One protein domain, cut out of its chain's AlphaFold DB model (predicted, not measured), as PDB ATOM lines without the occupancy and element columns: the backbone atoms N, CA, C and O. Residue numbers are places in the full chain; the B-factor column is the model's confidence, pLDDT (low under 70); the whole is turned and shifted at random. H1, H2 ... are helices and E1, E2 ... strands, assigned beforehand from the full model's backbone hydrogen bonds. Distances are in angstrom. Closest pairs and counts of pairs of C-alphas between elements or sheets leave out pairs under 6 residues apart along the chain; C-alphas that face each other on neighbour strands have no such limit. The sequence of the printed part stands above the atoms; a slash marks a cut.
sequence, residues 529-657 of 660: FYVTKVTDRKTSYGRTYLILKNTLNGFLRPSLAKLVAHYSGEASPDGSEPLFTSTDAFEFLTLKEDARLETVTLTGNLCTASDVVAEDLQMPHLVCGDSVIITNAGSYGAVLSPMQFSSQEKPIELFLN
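Overview. This is residues 529 to 657 of the 660 residues of the protein "Methyltransferase domain-containing protein" of Emergencia timonensis (UniProt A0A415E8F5). One six-stranded sheet, curled like part of a barrel, is folded back on itself, with E3 and E6 facing E2, E4 and E5 across the hinge strand E1; helix H1 lies across one end, over E5. A long unnamed stretch, residues 631 to 651, leads to E7, away from the sheet. The printed part has 129 residues, in the order E1 E2 H1 E3 E4 E5 E6 E7; the mixed sheet runs E3 E6 E1 E2 E4 E5. The class is mixed, helices and strands, with under half of the residues in named elements; the whole is compact, with a radius of gyration of the C-alphas of 14.3 A and spans of 40 by 36 by 29 A.

Along the chain. E1, residues 529 to 540, begins at C-alpha 529 (47.414, -34.259, -17.851), measures 29.5 A and bends by 64 degrees at residue 535. E2 is residues 543 to 548, E3 588 to 590 and E6 627 to 630. E4, residues 597 to 604, measures 20.8 A; E5, residues 612 to 620, measures 18.9 A and bends by 83 degrees at residue 616. H1, residues 556 to 568, measures 17.9 A. E7, residues 652 to 656, ends at C-alpha 656 (54.728, -32.114, -25.564).

Arrangement. E1 pairs antiparallel with E6 over residues 530 to 533 (N 532 to O 628, 2.9 A) and with E2 over 534 to 540, a hairpin (N 545 to O 538, 2.8 A). E2 and E4 are parallel (N 548 to O 603, 2.8 A). E4 and E5 form an antiparallel hairpin (N 600 to O 617, 2.8 A). E3 is antiparallel to E6 (N 589 to O 629, 2.8 A). H1 is on the sheet at a height of 10.1 A, across E5 at 90 degrees on the local plane; their closest C-alphas, Ser 559 and Val 613, are 4.7 A apart. Every O i to N i+4 pair in H1 is within hydrogen-bond range. E7 pairs with no named strand and is apart from E1 and H1, among others.

Size, cuts and confidence. The C-alphas farthest apart, Tyr 541 and Asn 657, are 45.0 A apart. The printed part has no cut. The links H1 to E3 and E6 to E7 are long. Mean pLDDT of the printed part is 93.9; residue 595 is under 70.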
ATOM      1  N   PHE A 529      48.622 -35.035 -18.092       97.75
ATOM      2  CA  PHE A 529      47.414 -34.259 -17.851       97.75
ATOM      3  C   PHE A 529      46.301 -34.775 -18.755       97.75
ATOM      4  O   PHE A 529      46.562 -35.186 -19.886       97.75
ATOM      5  N   TYR A 530      45.069 -34.757 -18.264       98.56
ATOM      6  CA  TYR A 530      43.891 -35.029 -19.071       98.56
ATOM      7  C   TYR A 530      43.083 -33.750 -19.224       98.56
ATOM      8  O   TYR A 530      42.676 -33.150 -18.233       98.56
ATOM      9  N   VAL A 531      42.866 -33.316 -20.455       98.50
ATOM     10  CA  VAL A 531      42.126 -32.096 -20.773       98.50
ATOM     11  C   VAL A 531      40.778 -32.493 -21.344       98.50
ATOM     12  O   VAL A 531      40.705 -33.379 -22.192       98.50
ATOM     13  N   THR A 532      39.714 -31.840 -20.890       98.31
ATOM     14  CA  THR A 532      38.355 -32.027 -21.403       98.31
ATOM     15  C   THR A 532      37.560 -30.727 -21.370       98.31
ATOM     16  O   THR A 532      37.737 -29.906 -20.470       98.31
ATOM     17  N   LYS A 533      36.670 -30.528 -22.343       97.56
ATOM     18  CA  LYS A 533      35.801 -29.350 -22.412       97.56
ATOM     19  C   LYS A 533      34.499 -29.511 -21.642       97.56
ATOM     20  O   LYS A 533      33.873 -30.577 -21.630       97.56
ATOM     21  N   VAL A 534      34.020 -28.386 -21.120       98.25
ATOM     22  CA  VAL A 534      32.627 -28.221 -20.703       98.25
ATOM     23  C   VAL A 534      31.733 -28.310 -21.942       98.25
ATOM     24  O   VAL A 534      31.786 -27.466 -22.833       98.25
ATOM     25  N   THR A 535      30.903 -29.345 -22.003       97.44
ATOM     26  CA  THR A 535      29.898 -29.551 -23.055       97.44
ATOM     27  C   THR A 535      28.591 -28.843 -22.714       97.44
ATOM     28  O   THR A 535      27.950 -28.269 -23.590       97.44
ATOM     29  N   ASP A 536      28.197 -28.868 -21.443       97.94
ATOM     30  CA  ASP A 536      26.970 -28.230 -20.970       97.94
ATOM     31  C   ASP A 536      27.141 -27.707 -19.540       97.94
ATOM     32  O   ASP A 536      27.950 -28.215 -18.756       97.94
ATOM     33  N   ARG A 537      26.354 -26.691 -19.200       97.69
ATOM     34  CA  ARG A 537      26.283 -26.106 -17.866       97.69
ATOM     35  C   ARG A 537      24.824 -25.952 -17.480       97.69
ATOM     36  O   ARG A 537      24.071 -25.240 -18.138       97.69
ATOM     37  N   LYS A 538      24.439 -26.539 -16.349       96.94
ATOM     38  CA  LYS A 538      23.062 -26.444 -15.854       96.94
ATOM     39  C   LYS A 538      22.997 -26.258 -14.352       96.94
ATOM     40  O   LYS A 538      23.870 -26.706 -13.615       96.94
ATOM     41  N   THR A 539      21.903 -25.667 -13.894       97.75
ATOM     42  CA  THR A 539      21.559 -25.610 -12.474       97.75
ATOM     43  C   THR A 539      20.383 -26.539 -12.216       97.75
ATOM     44  O   THR A 539      19.382 -26.498 -12.928       97.75
ATOM     45  N   SER A 540      20.494 -27.379 -11.193       96.75
ATOM     46  CA  SER A 540      19.425 -28.275 -10.758       96.75
ATOM     47  C   SER A 540      19.306 -28.192  -9.244       96.75
ATOM     48  O   SER A 540      20.284 -28.430  -8.540       96.75
ATOM     49  N   TYR A 541      18.128 -27.801  -8.749       96.50
ATOM     50  CA  TYR A 541      17.854 -27.626  -7.315       96.50
ATOM     51  C   TYR A 541      18.931 -26.820  -6.561       96.50
ATOM     52  O   TYR A 541      19.319 -27.162  -5.450       96.50
ATOM     53  N   GLY A 542      19.434 -25.746  -7.179       95.19
ATOM     54  CA  GLY A 542      20.445 -24.864  -6.585       95.19
ATOM     55  C   GLY A 542      21.896 -25.341  -6.717       95.19
ATOM     56  O   GLY A 542      22.794 -24.584  -6.367       95.19
ATOM     57  N   ARG A 543      22.151 -26.537  -7.266       97.12
ATOM     58  CA  ARG A 543      23.507 -27.027  -7.556       97.12
ATOM     59  C   ARG A 543      23.868 -26.779  -9.016       97.12
ATOM     60  O   ARG A 543      23.085 -27.098  -9.914       97.12
ATOM     61  N   THR A 544      25.048 -26.212  -9.250       98.19
ATOM     62  CA  THR A 544      25.597 -25.995 -10.593       98.19
ATOM     63  C   THR A 544      26.385 -27.223 -11.030       98.19
ATOM     64  O   THR A 544      27.278 -27.686 -10.324       98.19
ATOM     65  N   TYR A 545      26.061 -27.734 -12.211       98.19
ATOM     66  CA  TYR A 545      26.731 -28.857 -12.851       98.19
ATOM     67  C   TYR A 545      27.464 -28.374 -14.097       98.19
ATOM     68  O   TYR A 545      26.864 -27.703 -14.941       98.19
ATOM     69  N   LEU A 546      28.727 -28.772 -14.220       98.44
ATOM     70  CA  LEU A 546      29.480 -28.722 -15.467       98.44
ATOM     71  C   LEU A 546      29.547 -30.148 -16.018       98.44
ATOM     72  O   LEU A 546      30.045 -31.062 -15.354       98.44
ATOM     73  N   ILE A 547      28.987 -30.346 -17.207       98.38
ATOM     74  CA  ILE A 547      28.996 -31.625 -17.917       98.38
ATOM     75  C   ILE A 547      30.193 -31.608 -18.860       98.38
ATOM     76  O   ILE A 547      30.243 -30.797 -19.781       98.38
ATOM     77  N   LEU A 548      31.156 -32.486 -18.618       98.25
ATOM     78  CA  LEU A 548      32.418 -32.589 -19.335       98.25
ATOM     79  C   LEU A 548      32.355 -33.689 -20.398       98.25
ATOM     80  O   LEU A 548      31.628 -34.676 -20.257       98.25
ATOM     81  N   LYS A 549      33.142 -33.534 -21.461       97.31
ATOM     82  CA  LYS A 549      33.268 -34.546 -22.515       97.31
ATOM     83  C   LYS A 549      34.203 -35.678 -22.076       97.31
ATOM     84  O   LYS A 549      35.276 -35.419 -21.544       97.31
ATOM     85  N   ASN A 550      33.866 -36.931 -22.368       96.44
ATOM     86  CA  ASN A 550      34.781 -38.071 -22.230       96.44
ATOM     87  C   ASN A 550      35.473 -38.158 -20.855       96.44
ATOM     88  O   ASN A 550      36.681 -37.988 -20.737       96.44
ATOM     89  N   THR A 551      34.728 -38.405 -19.790       96.56
ATOM     90  CA  THR A 551      35.266 -38.524 -18.423       96.56
ATOM     91  C   THR A 551      35.476 -39.983 -18.067       96.56
ATOM     92  O   THR A 551      36.533 -40.502 -18.385       96.56
ATOM     93  N   LEU A 552      34.502 -40.711 -17.518       96.88
ATOM     94  CA  LEU A 552      34.677 -42.115 -17.126       96.88
ATOM     95  C   LEU A 552      35.226 -43.014 -18.257       96.88
ATOM     96  O   LEU A 552      36.002 -43.930 -17.993       96.88
ATOM     97  N   ASN A 553      34.844 -42.759 -19.511       96.38
ATOM     98  CA  ASN A 553      35.337 -43.472 -20.698       96.38
ATOM     99  C   ASN A 553      36.627 -42.880 -21.297       96.38
ATOM    100  O   ASN A 553      37.235 -43.519 -22.151       96.38
ATOM    101  N   GLY A 554      37.029 -41.677 -20.887       96.94
ATOM    102  CA  GLY A 554      38.247 -41.012 -21.341       96.94
ATOM    103  C   GLY A 554      39.384 -41.128 -20.335       96.94
ATOM    104  O   GLY A 554      40.435 -41.637 -20.697       96.94
ATOM    105  N   PHE A 555      39.129 -40.739 -19.082       97.56
ATOM    106  CA  PHE A 555      39.972 -40.916 -17.905       97.56
ATOM    107  C   PHE A 555      39.165 -41.490 -16.722       97.56
ATOM    108  O   PHE A 555      38.492 -40.771 -15.987       97.56
ATOM    109  N   LEU A 556      39.270 -42.806 -16.515       96.94
ATOM    110  CA  LEU A 556      38.487 -43.573 -15.529       96.94
ATOM    111  C   LEU A 556      38.714 -43.159 -14.064       96.94
ATOM    112  O   LEU A 556      37.777 -43.140 -13.265       96.94
ATOM    113  N   ARG A 557      39.972 -42.900 -13.683       97.06
ATOM    114  CA  ARG A 557      40.390 -42.893 -12.270       97.06
ATOM    115  C   ARG A 557      39.679 -41.838 -11.400       97.06
ATOM    116  O   ARG A 557      39.278 -42.213 -10.299       97.06
ATOM    117  N   PRO A 558      39.444 -40.588 -11.850       96.62
ATOM    118  CA  PRO A 558      38.672 -39.615 -11.073       96.62
ATOM    119  C   PRO A 558      37.258 -40.099 -10.728       96.62
ATOM    120  O   PRO A 558      36.835 -40.026  -9.575       96.62
ATOM    121  N   SER A 559      36.545 -40.684 -11.695       96.31
ATOM    122  CA  SER A 559      35.204 -41.219 -11.444       96.31
ATOM    123  C   SER A 559      35.209 -42.455 -10.561       96.31
ATOM    124  O   SER A 559      34.320 -42.623  -9.725       96.31
ATOM    125  N   LEU A 560      36.239 -43.292 -10.675       95.62
ATOM    126  CA  LEU A 560      36.410 -44.414  -9.763       95.62
ATOM    127  C   LEU A 560      36.675 -43.949  -8.325       95.62
ATOM    128  O   LEU A 560      36.111 -44.527  -7.401       95.62
ATOM    129  N   ALA A 561      37.456 -42.885  -8.120       94.31
ATOM    130  CA  ALA A 561      37.674 -42.314  -6.792       94.31
ATOM    131  C   ALA A 561      36.361 -41.840  -6.149       94.31
ATOM    132  O   ALA A 561      36.107 -42.126  -4.978       94.31
ATOM    133  N   LYS A 562      35.474 -41.207  -6.930       93.25
ATOM    134  CA  LYS A 562      34.127 -40.831  -6.473       93.25
ATOM    135  C   LYS A 562      33.238 -42.036  -6.180       93.25
ATOM    136  O   LYS A 562      32.527 -42.025  -5.177       93.25
ATOM    137  N   LEU A 563      33.298 -43.073  -7.013       92.88
ATOM    138  CA  LEU A 563      32.565 -44.317  -6.796       92.88
ATOM    139  C   LEU A 563      32.997 -44.990  -5.484       92.88
ATOM    140  O   LEU A 563      32.151 -45.335  -4.664       92.88
ATOM    141  N   VAL A 564      34.307 -45.135  -5.263       93.56
ATOM    142  CA  VAL A 564      34.859 -45.730  -4.039       93.56
ATOM    143  C   VAL A 564      34.471 -44.901  -2.818       93.56
ATOM    144  O   VAL A 564      33.944 -45.471  -1.871       93.56
ATOM    145  N   ALA A 565      34.628 -43.572  -2.863       90.06
ATOM    146  CA  ALA A 565      34.221 -42.683  -1.770       90.06
ATOM    147  C   ALA A 565      32.727 -42.806  -1.424       90.06
ATOM    148  O   ALA A 565      32.345 -42.724  -0.260       90.06
ATOM    149  N   HIS A 566      31.871 -43.004  -2.431       88.88
ATOM    150  CA  HIS A 566      30.435 -43.166  -2.222       88.88
ATOM    151  C   HIS A 566      30.088 -44.494  -1.536       88.88
ATOM    152  O   HIS A 566      29.233 -44.520  -0.653       88.88
ATOM    153  N   TYR A 567      30.727 -45.597  -1.940       89.31
ATOM    154  CA  TYR A 567      30.365 -46.941  -1.475       89.31
ATOM    155  C   TYR A 567      31.168 -47.449  -0.276       89.31
ATOM    156  O   TYR A 567      30.686 -48.348   0.410       89.31
ATOM    157  N   SER A 568      32.358 -46.908  -0.006       90.69
ATOM    158  CA  SER A 568      33.153 -47.295   1.166       90.69
ATOM    159  C   SER A 568      32.461 -46.910   2.476       90.69
ATOM    160  O   SER A 568      32.581 -47.621   3.466       90.69
ATOM    161  N   GLY A 569      31.755 -45.771   2.493       80.94
ATOM    162  CA  GLY A 569      31.242 -45.153   3.719       80.94
ATOM    163  C   GLY A 569      32.340 -44.607   4.647       80.94
ATOM    164  O   GLY A 569      32.032 -44.095   5.721       80.94
ATOM    165  N   GLU A 570      33.604 -44.695   4.236       83.19
ATOM    166  CA  GLU A 570      34.779 -44.243   4.978       83.19
ATOM    167  C   GLU A 570      35.304 -42.929   4.398       83.19
ATOM    168  O   GLU A 570      35.316 -42.736   3.182       83.19
ATOM    169  N   ALA A 571      35.787 -42.036   5.267       76.50
ATOM    170  CA  ALA A 571      36.335 -40.747   4.842       76.50
ATOM    171  C   ALA A 571      37.623 -40.889   4.008       76.50
ATOM    172  O   ALA A 571      37.867 -40.075   3.120       76.50
ATOM    173  N   SER A 572      38.428 -41.923   4.279       84.31
ATOM    174  CA  SER A 572      39.699 -42.190   3.600       84.31
ATOM    175  C   SER A 572      39.885 -43.697   3.388       84.31
ATOM    176  O   SER A 572      40.580 -44.332   4.178       84.31
ATOM    177  N   PRO A 573      39.239 -44.279   2.362       90.19
ATOM    178  CA  PRO A 573      39.340 -45.705   2.066       90.19
ATOM    179  C   PRO A 573      40.767 -46.094   1.680       90.19
ATOM    180  O   PRO A 573      41.469 -45.307   1.040       90.19
ATOM    181  N   ASP A 574      41.159 -47.326   1.997       89.06
ATOM    182  CA  ASP A 574      42.457 -47.861   1.594       89.06
ATOM    183  C   ASP A 574      42.620 -47.873   0.064       89.06
ATOM    184  O   ASP A 574      41.714 -48.236  -0.696       89.06
ATOM    185  N   GLY A 575      43.818 -47.506  -0.395       90.69
ATOM    186  CA  GLY A 575      44.180 -47.530  -1.809       90.69
ATOM    187  C   GLY A 575      44.142 -48.942  -2.415       90.69
ATOM    188  O   GLY A 575      44.472 -49.940  -1.777       90.69
ATOM    189  N   SER A 576      43.798 -49.023  -3.700       91.38
ATOM    190  CA  SER A 576      43.807 -50.243  -4.513       91.38
ATOM    191  C   SER A 576      44.477 -49.976  -5.864       91.38
ATOM    192  O   SER A 576      43.838 -49.728  -6.891       91.38
ATOM    193  N   GLU A 577      45.809 -49.976  -5.855       92.19
ATOM    194  CA  GLU A 577      46.613 -49.647  -7.029       92.19
ATOM    195  C   GLU A 577      46.505 -50.707  -8.145       92.19
ATOM    196  O   GLU A 577      46.491 -51.907  -7.862       92.19
ATOM    197  N   PRO A 578      46.506 -50.302  -9.432       93.19
ATOM    198  CA  PRO A 578      46.622 -48.928  -9.940       93.19
ATOM    199  C   PRO A 578      45.294 -48.158 -10.076       93.19
ATOM    200  O   PRO A 578      45.280 -47.039 -10.591       93.19
ATOM    201  N   LEU A 579      44.171 -48.765  -9.688       93.44
ATOM    202  CA  LEU A 579      42.830 -48.266  -9.994       93.44
ATOM    203  C   LEU A 579      42.410 -47.102  -9.088       93.44
ATOM    204  O   LEU A 579      41.902 -46.094  -9.579       93.44
ATOM    205  N   PHE A 580      42.659 -47.222  -7.788       94.62
ATOM    206  CA  PHE A 580      42.297 -46.237  -6.774       94.62
ATOM    207  C   PHE A 580      43.496 -45.960  -5.865       94.62
ATOM    208  O   PHE A 580      44.144 -46.897  -5.411       94.62
ATOM    209  N   THR A 581      43.789 -44.685  -5.606       92.56
ATOM    210  CA  THR A 581      44.901 -44.271  -4.732       92.56
ATOM    211  C   THR A 581      44.352 -43.604  -3.478       92.56
ATOM    212  O   THR A 581      44.477 -44.148  -2.389       92.56
ATOM    213  N   SER A 582      43.686 -42.466  -3.661       92.69
ATOM    214  CA  SER A 582      42.952 -41.731  -2.633       92.69
ATOM    215  C   SER A 582      41.760 -41.017  -3.279       92.69
ATOM    216  O   SER A 582      41.617 -40.987  -4.508       92.69
ATOM    217  N   THR A 583      40.875 -40.454  -2.458       91.50
ATOM    218  CA  THR A 583      39.673 -39.734  -2.912       91.50
ATOM    219  C   THR A 583      39.976 -38.347  -3.484       91.50
ATOM    220  O   THR A 583      39.188 -37.829  -4.273       91.50
ATOM    221  N   ASP A 584      41.125 -37.777  -3.138       90.25
ATOM    222  CA  ASP A 584      41.613 -36.449  -3.514       90.25
ATOM    223  C   ASP A 584      42.873 -36.514  -4.398       90.25
ATOM    224  O   ASP A 584      43.645 -35.565  -4.495       90.25
ATOM    225  N   ALA A 585      43.065 -37.645  -5.079       92.88
ATOM    226  CA  ALA A 585      44.234 -37.945  -5.898       92.88
ATOM    227  C   ALA A 585      44.391 -37.073  -7.160       92.88
ATOM    228  O   ALA A 585      45.315 -37.303  -7.941       92.88
ATOM    229  N   PHE A 586      43.481 -36.136  -7.432       94.19
ATOM    230  CA  PHE A 586      43.440 -35.361  -8.671       94.19
ATOM    231  C   PHE A 586      43.155 -33.894  -8.382       94.19
ATOM    232  O   PHE A 586      42.212 -33.564  -7.665       94.19
ATOM    233  N   GLU A 587      43.933 -33.018  -9.012       91.62
ATOM    234  CA  GLU A 587      43.640 -31.590  -9.052       91.62
ATOM    235  C   GLU A 587      42.880 -31.251 -10.331       91.62
ATOM    236  O   GLU A 587      43.108 -31.842 -11.392       91.62
ATOM    237  N   PHE A 588      41.999 -30.262 -10.214       93.50
ATOM    238  CA  PHE A 588      41.144 -29.782 -11.288       93.50
ATOM    239  C   PHE A 588      41.484 -28.324 -11.569       93.50
ATOM    240  O   PHE A 588      41.210 -27.437 -10.764       93.50
ATOM    241  N   LEU A 589      42.107 -28.092 -12.715       92.25
ATOM    242  CA  LEU A 589      42.629 -26.803 -13.145       92.25
ATOM    243  C   LEU A 589      41.868 -26.317 -14.385       92.25
ATOM    244  O   LEU A 589      41.111 -27.055 -15.015       92.25
ATOM    245  N   THR A 590      42.073 -25.060 -14.757       92.38
ATOM    246  CA  THR A 590      41.519 -24.471 -15.980       92.38
ATOM    247  C   THR A 590      42.508 -23.459 -16.555       92.38
ATOM    248  O   THR A 590      43.401 -22.986 -15.854       92.38
ATOM    249  N   LEU A 591      42.361 -23.133 -17.839       89.38
ATOM    250  CA  LEU A 591      43.123 -22.056 -18.477       89.38
ATOM    251  C   LEU A 591      42.622 -20.662 -18.072       89.38
ATOM    252  O   LEU A 591      43.284 -19.667 -18.354       89.38
ATOM    253  N   LYS A 592      41.444 -20.578 -17.447       84.81
ATOM    254  CA  LYS A 592      40.820 -19.312 -17.074       84.81
ATOM    255  C   LYS A 592      41.380 -18.788 -15.753       84.81
ATOM    256  O   LYS A 592      41.260 -19.440 -14.722       84.81
ATOM    257  N   GLU A 593      41.928 -17.580 -15.782       70.31
ATOM    258  CA  GLU A 593      42.554 -16.920 -14.626       70.31
ATOM    259  C   GLU A 593      41.609 -15.888 -13.975       70.31
ATOM    260  O   GLU A 593      41.979 -14.738 -13.752       70.31
ATOM    261  N   ASP A 594      40.351 -16.268 -13.711       71.81
ATOM    262  CA  ASP A 594      39.395 -15.410 -12.988       71.81
ATOM    263  C   ASP A 594      39.468 -15.677 -11.476       71.81
ATOM    264  O   ASP A 594      39.406 -16.822 -11.030       71.81
ATOM    265  N   ALA A 595      39.572 -14.607 -10.684       61.50
ATOM    266  CA  ALA A 595      39.637 -14.669  -9.227       61.50
ATOM    267  C   ALA A 595      38.289 -15.021  -8.568       61.50
ATOM    268  O   ALA A 595      38.256 -15.393  -7.392       61.50
ATOM    269  N   ARG A 596      37.161 -14.874  -9.275       78.75
ATOM    270  CA  ARG A 596      35.838 -15.198  -8.727       78.75
ATOM    271  C   ARG A 596      35.543 -16.684  -8.872       78.75
ATOM    272  O   ARG A 596      35.286 -17.173  -9.969       78.75
ATOM    273  N   LEU A 597      35.520 -17.367  -7.733       88.81
ATOM    274  CA  LEU A 597      35.182 -18.782  -7.643       88.81
ATOM    275  C   LEU A 597      33.684 -18.984  -7.393       88.81
ATOM    276  O   LEU A 597      33.031 -18.192  -6.709       88.81
ATOM    277  N   GLU A 598      33.153 -20.077  -7.928       94.25
ATOM    278  CA  GLU A 598      31.834 -20.611  -7.616       94.25
ATOM    279  C   GLU A 598      31.908 -22.116  -7.333       94.25
ATOM    280  O   GLU A 598      32.806 -22.818  -7.803       94.25
ATOM    281  N   THR A 599      30.940 -22.621  -6.566       97.19
ATOM    282  CA  THR A 599      30.817 -24.052  -6.273       97.19
ATOM    283  C   THR A 599      30.162 -24.782  -7.444       97.19
ATOM    284  O   THR A 599      29.011 -24.500  -7.793       97.19
ATOM    285  N   VAL A 600      30.854 -25.771  -8.011       97.81
ATOM    286  CA  VAL A 600      30.367 -26.590  -9.129       97.81
ATOM    287  C   VAL A 600      30.564 -28.082  -8.880       97.81
ATOM    288  O   VAL A 600      31.432 -28.512  -8.127       97.81
ATOM    289  N   THR A 601      29.751 -28.898  -9.540       98.00
ATOM    290  CA  THR A 601      29.925 -30.353  -9.613       98.00
ATOM    291  C   THR A 601      30.318 -30.745 -11.028       98.00
ATOM    292  O   THR A 601      29.611 -30.416 -11.983       98.00
ATOM    293  N   LEU A 602      31.446 -31.439 -11.158       98.31
ATOM    294  CA  LEU A 602      31.964 -31.932 -12.427       98.31
ATOM    295  C   LEU A 602      31.408 -33.332 -12.684       98.31
ATOM    296  O   LEU A 602      31.647 -34.270 -11.921       98.31
ATOM    297  N   THR A 603      30.677 -33.471 -13.781       97.94
ATOM    298  CA  THR A 603      30.098 -34.740 -14.242       97.94
ATOM    299  C   THR A 603      30.475 -34.978 -15.687       97.94
ATOM    300  O   THR A 603      30.905 -34.049 -16.365       97.94
ATOM    301  N   GLY A 604      30.314 -36.197 -16.165       97.00
ATOM    302  CA  GLY A 604      30.524 -36.517 -17.561       97.00
ATOM    303  C   GLY A 604      29.269 -36.570 -18.407       97.00
ATOM    304  O   GLY A 604      28.141 -36.506 -17.918       97.00
ATOM    305  N   ASN A 605      29.486 -36.698 -19.713       95.19
ATOM    306  CA  ASN A 605      28.434 -36.750 -20.719       95.19
ATOM    307  C   ASN A 605      27.915 -38.173 -21.008       95.19
ATOM    308  O   ASN A 605      27.174 -38.355 -21.980       95.19
ATOM    309  N   LEU A 606      28.294 -39.186 -20.221       96.31
ATOM    310  CA  LEU A 606      27.771 -40.541 -20.382       96.31
ATOM    311  C   LEU A 606      26.409 -40.707 -19.701       96.31
ATOM    312  O   LEU A 606      26.109 -40.111 -18.670       96.31
ATOM    313  N   CYS A 607      25.580 -41.598 -20.249       94.62
ATOM    314  CA  CYS A 607      24.263 -41.923 -19.701       94.62
ATOM    315  C   CYS A 607      24.363 -42.899 -18.507       94.62
ATOM    316  O   CYS A 607      23.767 -43.976 -18.515       94.62
ATOM    317  N   THR A 608      25.146 -42.548 -17.486       93.00
ATOM    318  CA  THR A 608      25.279 -43.321 -16.244       93.00
ATOM    319  C   THR A 608      25.490 -42.407 -15.043       93.00
ATOM    320  O   THR A 608      26.206 -41.414 -15.118       93.00
ATOM    321  N   ALA A 609      24.893 -42.765 -13.905       89.88
ATOM    322  CA  ALA A 609      25.030 -42.005 -12.664       89.88
ATOM    323  C   ALA A 609      26.445 -42.078 -12.061       89.88
ATOM    324  O   ALA A 609      26.792 -41.249 -11.228       89.88
ATOM    325  N   SER A 610      27.261 -43.053 -12.474       91.56
ATOM    326  CA  SER A 610      28.643 -43.210 -12.001       91.56
ATOM    327  C   SER A 610      29.634 -42.253 -12.670       91.56
ATOM    328  O   SER A 610      30.790 -42.203 -12.260       91.56
ATOM    329  N   ASP A 611      29.213 -41.511 -13.697       96.44
ATOM    330  CA  ASP A 611      30.070 -40.577 -14.430       96.44
ATOM    331  C   ASP A 611      30.144 -39.214 -13.722       96.44
ATOM    332  O   ASP A 611      29.718 -38.172 -14.220       96.44
ATOM    333  N   VAL A 612      30.640 -39.250 -12.487       96.50
ATOM    334  CA  VAL A 612      30.881 -38.084 -11.631       96.50
ATOM    335  C   VAL A 612      32.378 -37.982 -11.419       96.50
ATOM    336  O   VAL A 612      33.015 -38.983 -11.125       96.50
ATOM    337  N   VAL A 613      32.953 -36.795 -11.585       96.44
ATOM    338  CA  VAL A 613      34.405 -36.575 -11.515       96.44
ATOM    339  C   VAL A 613      34.787 -35.881 -10.212       96.44
ATOM    340  O   VAL A 613      35.718 -36.305  -9.534       96.44
ATOM    341  N   ALA A 614      34.046 -34.837  -9.843       95.81
ATOM    342  CA  ALA A 614      34.255 -34.073  -8.620       95.81
ATOM    343  C   ALA A 614      32.940 -33.433  -8.173       95.81
ATOM    344  O   ALA A 614      32.070 -33.136  -8.989       95.81
ATOM    345  N   GLU A 615      32.803 -33.191  -6.877       94.56
ATOM    346  CA  GLU A 615      31.607 -32.618  -6.266       94.56
ATOM    347  C   GLU A 615      31.986 -31.411  -5.418       94.56
ATOM    348  O   GLU A 615      33.021 -31.435  -4.759       94.56
ATOM    349  N   ASP A 616      31.140 -30.379  -5.444       94.00
ATOM    350  CA  ASP A 616      31.287 -29.141  -4.662       94.00
ATOM    351  C   ASP A 616      32.672 -28.476  -4.762       94.00
ATOM    352  O   ASP A 616      33.186 -27.885  -3.811       94.00
ATOM    353  N   LEU A 617      33.262 -28.544  -5.952       94.31
ATOM    354  CA  LEU A 617      34.562 -27.980  -6.270       94.31
ATOM    355  C   LEU A 617      34.458 -26.458  -6.445       94.31
ATOM    356  O   LEU A 617      33.539 -25.970  -7.101       94.31
ATOM    357  N   GLN A 618      35.416 -25.708  -5.897       92.62
ATOM    358  CA  GLN A 618      35.561 -24.279  -6.182       92.62
ATOM    359  C   GLN A 618      36.295 -24.093  -7.512       92.62
ATOM    360  O   GLN A 618      37.453 -24.486  -7.629       92.62
ATOM    361  N   MET A 619      35.642 -23.488  -8.503       91.62
ATOM    362  CA  MET A 619      36.260 -23.174  -9.796       91.62
ATOM    363  C   MET A 619      35.878 -21.770 -10.270       91.62
ATOM    364  O   MET A 619      34.816 -21.272  -9.892       91.62
ATOM    365  N   PRO A 620      36.696 -21.136 -11.130       92.00
ATOM    366  CA  PRO A 620      36.277 -19.973 -11.901       92.00
ATOM    367  C   PRO A 620      34.965 -20.221 -12.650       92.00
ATOM    368  O   PRO A 620      34.612 -21.362 -12.950       92.00
ATOM    369  N   HIS A 621      34.261 -19.154 -13.024       94.62
ATOM    370  CA  HIS A 621      33.045 -19.294 -13.822       94.62
ATOM    371  C   HIS A 621      33.349 -19.860 -15.216       94.62
ATOM    372  O   HIS A 621      33.820 -19.127 -16.088       94.62
ATOM    373  N   LEU A 622      33.053 -21.143 -15.443       95.94
ATOM    374  CA  LEU A 622      33.268 -21.823 -16.726       95.94
ATOM    375  C   LEU A 622      31.985 -21.902 -17.562       95.94
ATOM    376  O   LEU A 622      30.892 -22.115 -17.027       95.94
ATOM    377  N   VAL A 623      32.114 -21.758 -18.877       95.50
ATOM    378  CA  VAL A 623      31.022 -21.895 -19.858       95.50
ATOM    379  C   VAL A 623      31.317 -23.017 -20.855       95.50
ATOM    380  O   VAL A 623      32.418 -23.561 -20.875       95.50
ATOM    381  N   CYS A 624      30.336 -23.389 -21.684       97.50
ATOM    382  CA  CYS A 624      30.547 -24.384 -22.736       97.50
ATOM    383  C   CYS A 624      31.738 -24.000 -23.628       97.50
ATOM    384  O   CYS A 624      31.829 -22.862 -24.084       97.50
ATOM    385  N   GLY A 625      32.622 -24.962 -23.884       95.94
ATOM    386  CA  GLY A 625      33.870 -24.771 -24.619       95.94
ATOM    387  C   GLY A 625      35.094 -24.508 -23.738       95.94
ATOM    388  O   GLY A 625      36.199 -24.800 -24.187       95.94
ATOM    389  N   ASP A 626      34.925 -24.041 -22.494       96.62
ATOM    390  CA  ASP A 626      36.053 -23.864 -21.571       96.62
ATOM    391  C   ASP A 626      36.671 -25.223 -21.195       96.62
ATOM    392  O   ASP A 626      35.970 -26.227 -21.019       96.62
ATOM    393  N   SER A 627      37.996 -25.244 -21.036       96.81
ATOM    394  CA  SER A 627      38.754 -26.450 -20.691       96.81
ATOM    395  C   SER A 627      38.867 -26.656 -19.181       96.81
ATOM    396  O   SER A 627      39.218 -25.739 -18.428       96.81
ATOM    397  N   VAL A 628      38.664 -27.904 -18.763       97.62
ATOM    398  CA  VAL A 628      39.038 -28.451 -17.458       97.62
ATOM    399  C   VAL A 628      40.237 -29.374 -17.651       97.62
ATOM    400  O   VAL A 628      40.262 -30.211 -18.554       97.62
ATOM    401  N   ILE A 629      41.244 -29.211 -16.803       97.50
ATOM    402  CA  ILE A 629      42.503 -29.950 -16.832       97.50
ATOM    403  C   ILE A 629      42.573 -30.786 -15.555       97.50
ATOM    404  O   ILE A 629      42.432 -30.251 -14.460       97.50
ATOM    405  N   ILE A 630      42.798 -32.085 -15.691       97.69
ATOM    406  CA  ILE A 630      42.900 -33.042 -14.590       97.69
ATOM    407  C   ILE A 630      44.347 -33.532 -14.514       97.69
ATOM    408  O   ILE A 630      44.903 -33.999 -15.513       97.69
ATOM    409  N   THR A 631      44.973 -33.408 -13.345       95.31
ATOM    410  CA  THR A 631      46.378 -33.802 -13.133       95.31
ATOM    411  C   THR A 631      46.542 -35.316 -12.938       95.31
ATOM    412  O   THR A 631      45.577 -36.078 -12.988       95.31
ATOM    413  N   ASN A 632      47.785 -35.775 -12.736       94.88
ATOM    414  CA  ASN A 632      48.131 -37.165 -12.403       94.88
ATOM    415  C   ASN A 632      47.634 -38.217 -13.424       94.88
ATOM    416  O   ASN A 632      47.326 -39.363 -13.077       94.88
ATOM    417  N   ALA A 633      47.568 -37.838 -14.701       97.50
ATOM    418  CA  ALA A 633      47.033 -38.652 -15.790       97.50
ATOM    419  C   ALA A 633      48.115 -39.413 -16.583       97.50
ATOM    420  O   ALA A 633      47.800 -40.130 -17.536       97.50
ATOM    421  N   GLY A 634      49.393 -39.264 -16.217       97.44
ATOM    422  CA  GLY A 634      50.510 -39.808 -16.994       97.44
ATOM    423  C   GLY A 634      50.769 -41.299 -16.801       97.44
ATOM    424  O   GLY A 634      51.332 -41.930 -17.690       97.44
ATOM    425  N   SER A 635      50.321 -41.880 -15.685       97.12
ATOM    426  CA  SER A 635      50.401 -43.320 -15.409       97.12
ATOM    427  C   SER A 635      49.015 -43.900 -15.181       97.12
ATOM    428  O   SER A 635      48.253 -43.365 -14.371       97.12
ATOM    429  N   TYR A 636      48.715 -45.019 -15.838       96.88
ATOM    430  CA  TYR A 636      47.457 -45.750 -15.680       96.88
ATOM    431  C   TYR A 636      46.201 -44.916 -15.998       96.88
ATOM    432  O   TYR A 636      45.106 -45.243 -15.553       96.88
ATOM    433  N   GLY A 637      46.358 -43.828 -16.761       96.69
ATOM    434  CA  GLY A 637      45.260 -42.999 -17.253       96.69
ATOM    435  C   GLY A 637      44.620 -43.623 -18.487       96.69
ATOM    436  O   GLY A 637      43.630 -44.345 -18.379       96.69
ATOM    437  N   ALA A 638      45.218 -43.379 -19.655       97.62
ATOM    438  CA  ALA A 638      44.694 -43.856 -20.934       97.62
ATOM    439  C   ALA A 638      44.556 -45.390 -20.969       97.62
ATOM    440  O   ALA A 638      43.506 -45.916 -21.323       97.62
ATOM    441  N   VAL A 639      45.586 -46.109 -20.508       96.38
ATOM    442  CA  VAL A 639      45.672 -47.581 -20.587       96.38
ATOM    443  C   VAL A 639      44.610 -48.336 -19.774       96.38
ATOM    444  O   VAL A 639      44.323 -49.485 -20.093       96.38
ATOM    445  N   LEU A 640      44.018 -47.721 -18.739       96.50
ATOM    446  CA  LEU A 640      42.937 -48.329 -17.945       96.50
ATOM    447  C   LEU A 640      41.546 -47.806 -18.315       96.50
ATOM    448  O   LEU A 640      40.548 -48.303 -17.793       96.50
ATOM    449  N   SER A 641      41.456 -46.797 -19.182       96.31
ATOM    450  CA  SER A 641      40.184 -46.130 -19.447       96.31
ATOM    451  C   SER A 641      39.336 -46.925 -20.451       96.31
ATOM    452  O   SER A 641      39.836 -47.335 -21.502       96.31
ATOM    453  N   PRO A 642      38.039 -47.163 -20.169       96.00
ATOM    454  CA  PRO A 642      37.160 -47.966 -21.013       96.00
ATOM    455  C   PRO A 642      36.674 -47.166 -22.232       96.00
ATOM    456  O   PRO A 642      35.487 -46.874 -22.379       96.00
ATOM    457  N   MET A 643      37.587 -46.854 -23.154       94.88
ATOM    458  CA  MET A 643      37.362 -45.977 -24.316       94.88
ATOM    459  C   MET A 643      36.302 -46.467 -25.319       94.88
ATOM    460  O   MET A 643      35.959 -45.752 -26.254       94.88
ATOM    461  N   GLN A 644      35.791 -47.692 -25.174       95.12
ATOM    462  CA  GLN A 644      34.682 -48.215 -25.984       95.12
ATOM    463  C   GLN A 644      33.302 -47.878 -25.399       95.12
ATOM    464  O   GLN A 644      32.288 -48.021 -26.088       95.12
ATOM    465  N   PHE A 645      33.232 -47.463 -24.132       94.88
ATOM    466  CA  PHE A 645      31.961 -47.280 -23.449       94.88
ATOM    467  C   PHE A 645      31.145 -46.151 -24.094       94.88
ATOM    468  O   PHE A 645      31.633 -45.044 -24.313       94.88
ATOM    469  N   SER A 646      29.888 -46.460 -24.427       93.88
ATOM    470  CA  SER A 646      28.953 -45.581 -25.147       93.88
ATOM    471  C   SER A 646      29.405 -45.132 -26.545       93.88
ATOM    472  O   SER A 646      28.839 -44.180 -27.080       93.88
ATOM    473  N   SER A 647      30.389 -45.819 -27.150       94.75
ATOM    474  CA  SER A 647      30.858 -45.586 -28.531       94.75
ATOM    475  C   SER A 647      31.188 -44.119 -28.852       94.75
ATOM    476  O   SER A 647      30.974 -43.662 -29.973       94.75
ATOM    477  N   GLN A 648      31.670 -43.369 -27.857       93.25
ATOM    478  CA  GLN A 648      32.127 -41.994 -28.057       93.25
ATOM    479  C   GLN A 648      33.465 -41.975 -28.808       93.25
ATOM    480  O   GLN A 648      34.193 -42.968 -28.849       93.25
ATOM    481  N   GLU A 649      33.795 -40.820 -29.380       92.88
ATOM    482  CA  GLU A 649      35.133 -40.568 -29.904       92.88
ATOM    483  C   GLU A 649      36.172 -40.717 -28.788       92.88
ATOM    484  O   GLU A 649      35.964 -40.250 -27.667       92.88
ATOM    485  N   LYS A 650      37.278 -41.400 -29.084       94.94
ATOM    486  CA  LYS A 650      38.332 -41.644 -28.100       94.94
ATOM    487  C   LYS A 650      39.175 -40.382 -27.921       94.94
ATOM    488  O   LYS A 650      39.500 -39.756 -28.930       94.94
ATOM    489  N   PRO A 651      39.593 -40.039 -26.692       96.38
ATOM    490  CA  PRO A 651      40.562 -38.973 -26.498       96.38
ATOM    491  C   PRO A 651      41.855 -39.301 -27.238       96.38
ATOM    492  O   PRO A 651      42.332 -40.438 -27.190       96.38
ATOM    493  N   ILE A 652      42.429 -38.307 -27.906       96.00
ATOM    494  CA  ILE A 652      43.761 -38.457 -28.484       96.00
ATOM    495  C   ILE A 652      44.829 -38.347 -27.388       96.00
ATOM    496  O   ILE A 652      44.588 -37.799 -26.311       96.00
ATOM    497  N   GLU A 653      46.029 -38.839 -27.674       97.88
ATOM    498  CA  GLU A 653      47.185 -38.709 -26.791       97.88
ATOM    499  C   GLU A 653      48.251 -37.839 -27.461       97.88
ATOM    500  O   GLU A 653      48.748 -38.164 -28.541       97.88
ATOM    501  N   LEU A 654      48.608 -36.737 -26.809       97.50
ATOM    502  CA  LEU A 654      49.594 -35.765 -27.264       97.50
ATOM    503  C   LEU A 654      50.860 -35.847 -26.411       97.50
ATOM    504  O   LEU A 654      50.810 -36.079 -25.204       97.50
ATOM    505  N   PHE A 655      52.008 -35.608 -27.041       97.31
ATOM    506  CA  PHE A 655      53.309 -35.572 -26.380       97.31
ATOM    507  C   PHE A 655      53.959 -34.208 -26.607       97.31
ATOM    508  O   PHE A 655      54.286 -33.856 -27.743       97.31
ATOM    509  N   LEU A 656      54.126 -33.440 -25.534       95.25
ATOM    510  CA  LEU A 656      54.728 -32.114 -25.564       95.25
ATOM    511  C   LEU A 656      56.228 -32.237 -25.313       95.25
ATOM    512  O   LEU A 656      56.660 -32.525 -24.195       95.25
ATOM    513  N   ASN A 657      57.017 -32.014 -26.361       90.69
ATOM    514  CA  ASN A 657      58.469 -32.082 -26.255       90.69
ATOM    515  C   ASN A 657      59.031 -30.870 -25.477       90.69
ATOM    516  O   ASN A 657      58.327 -29.890 -25.193       90.69
TER     517      ASN A 657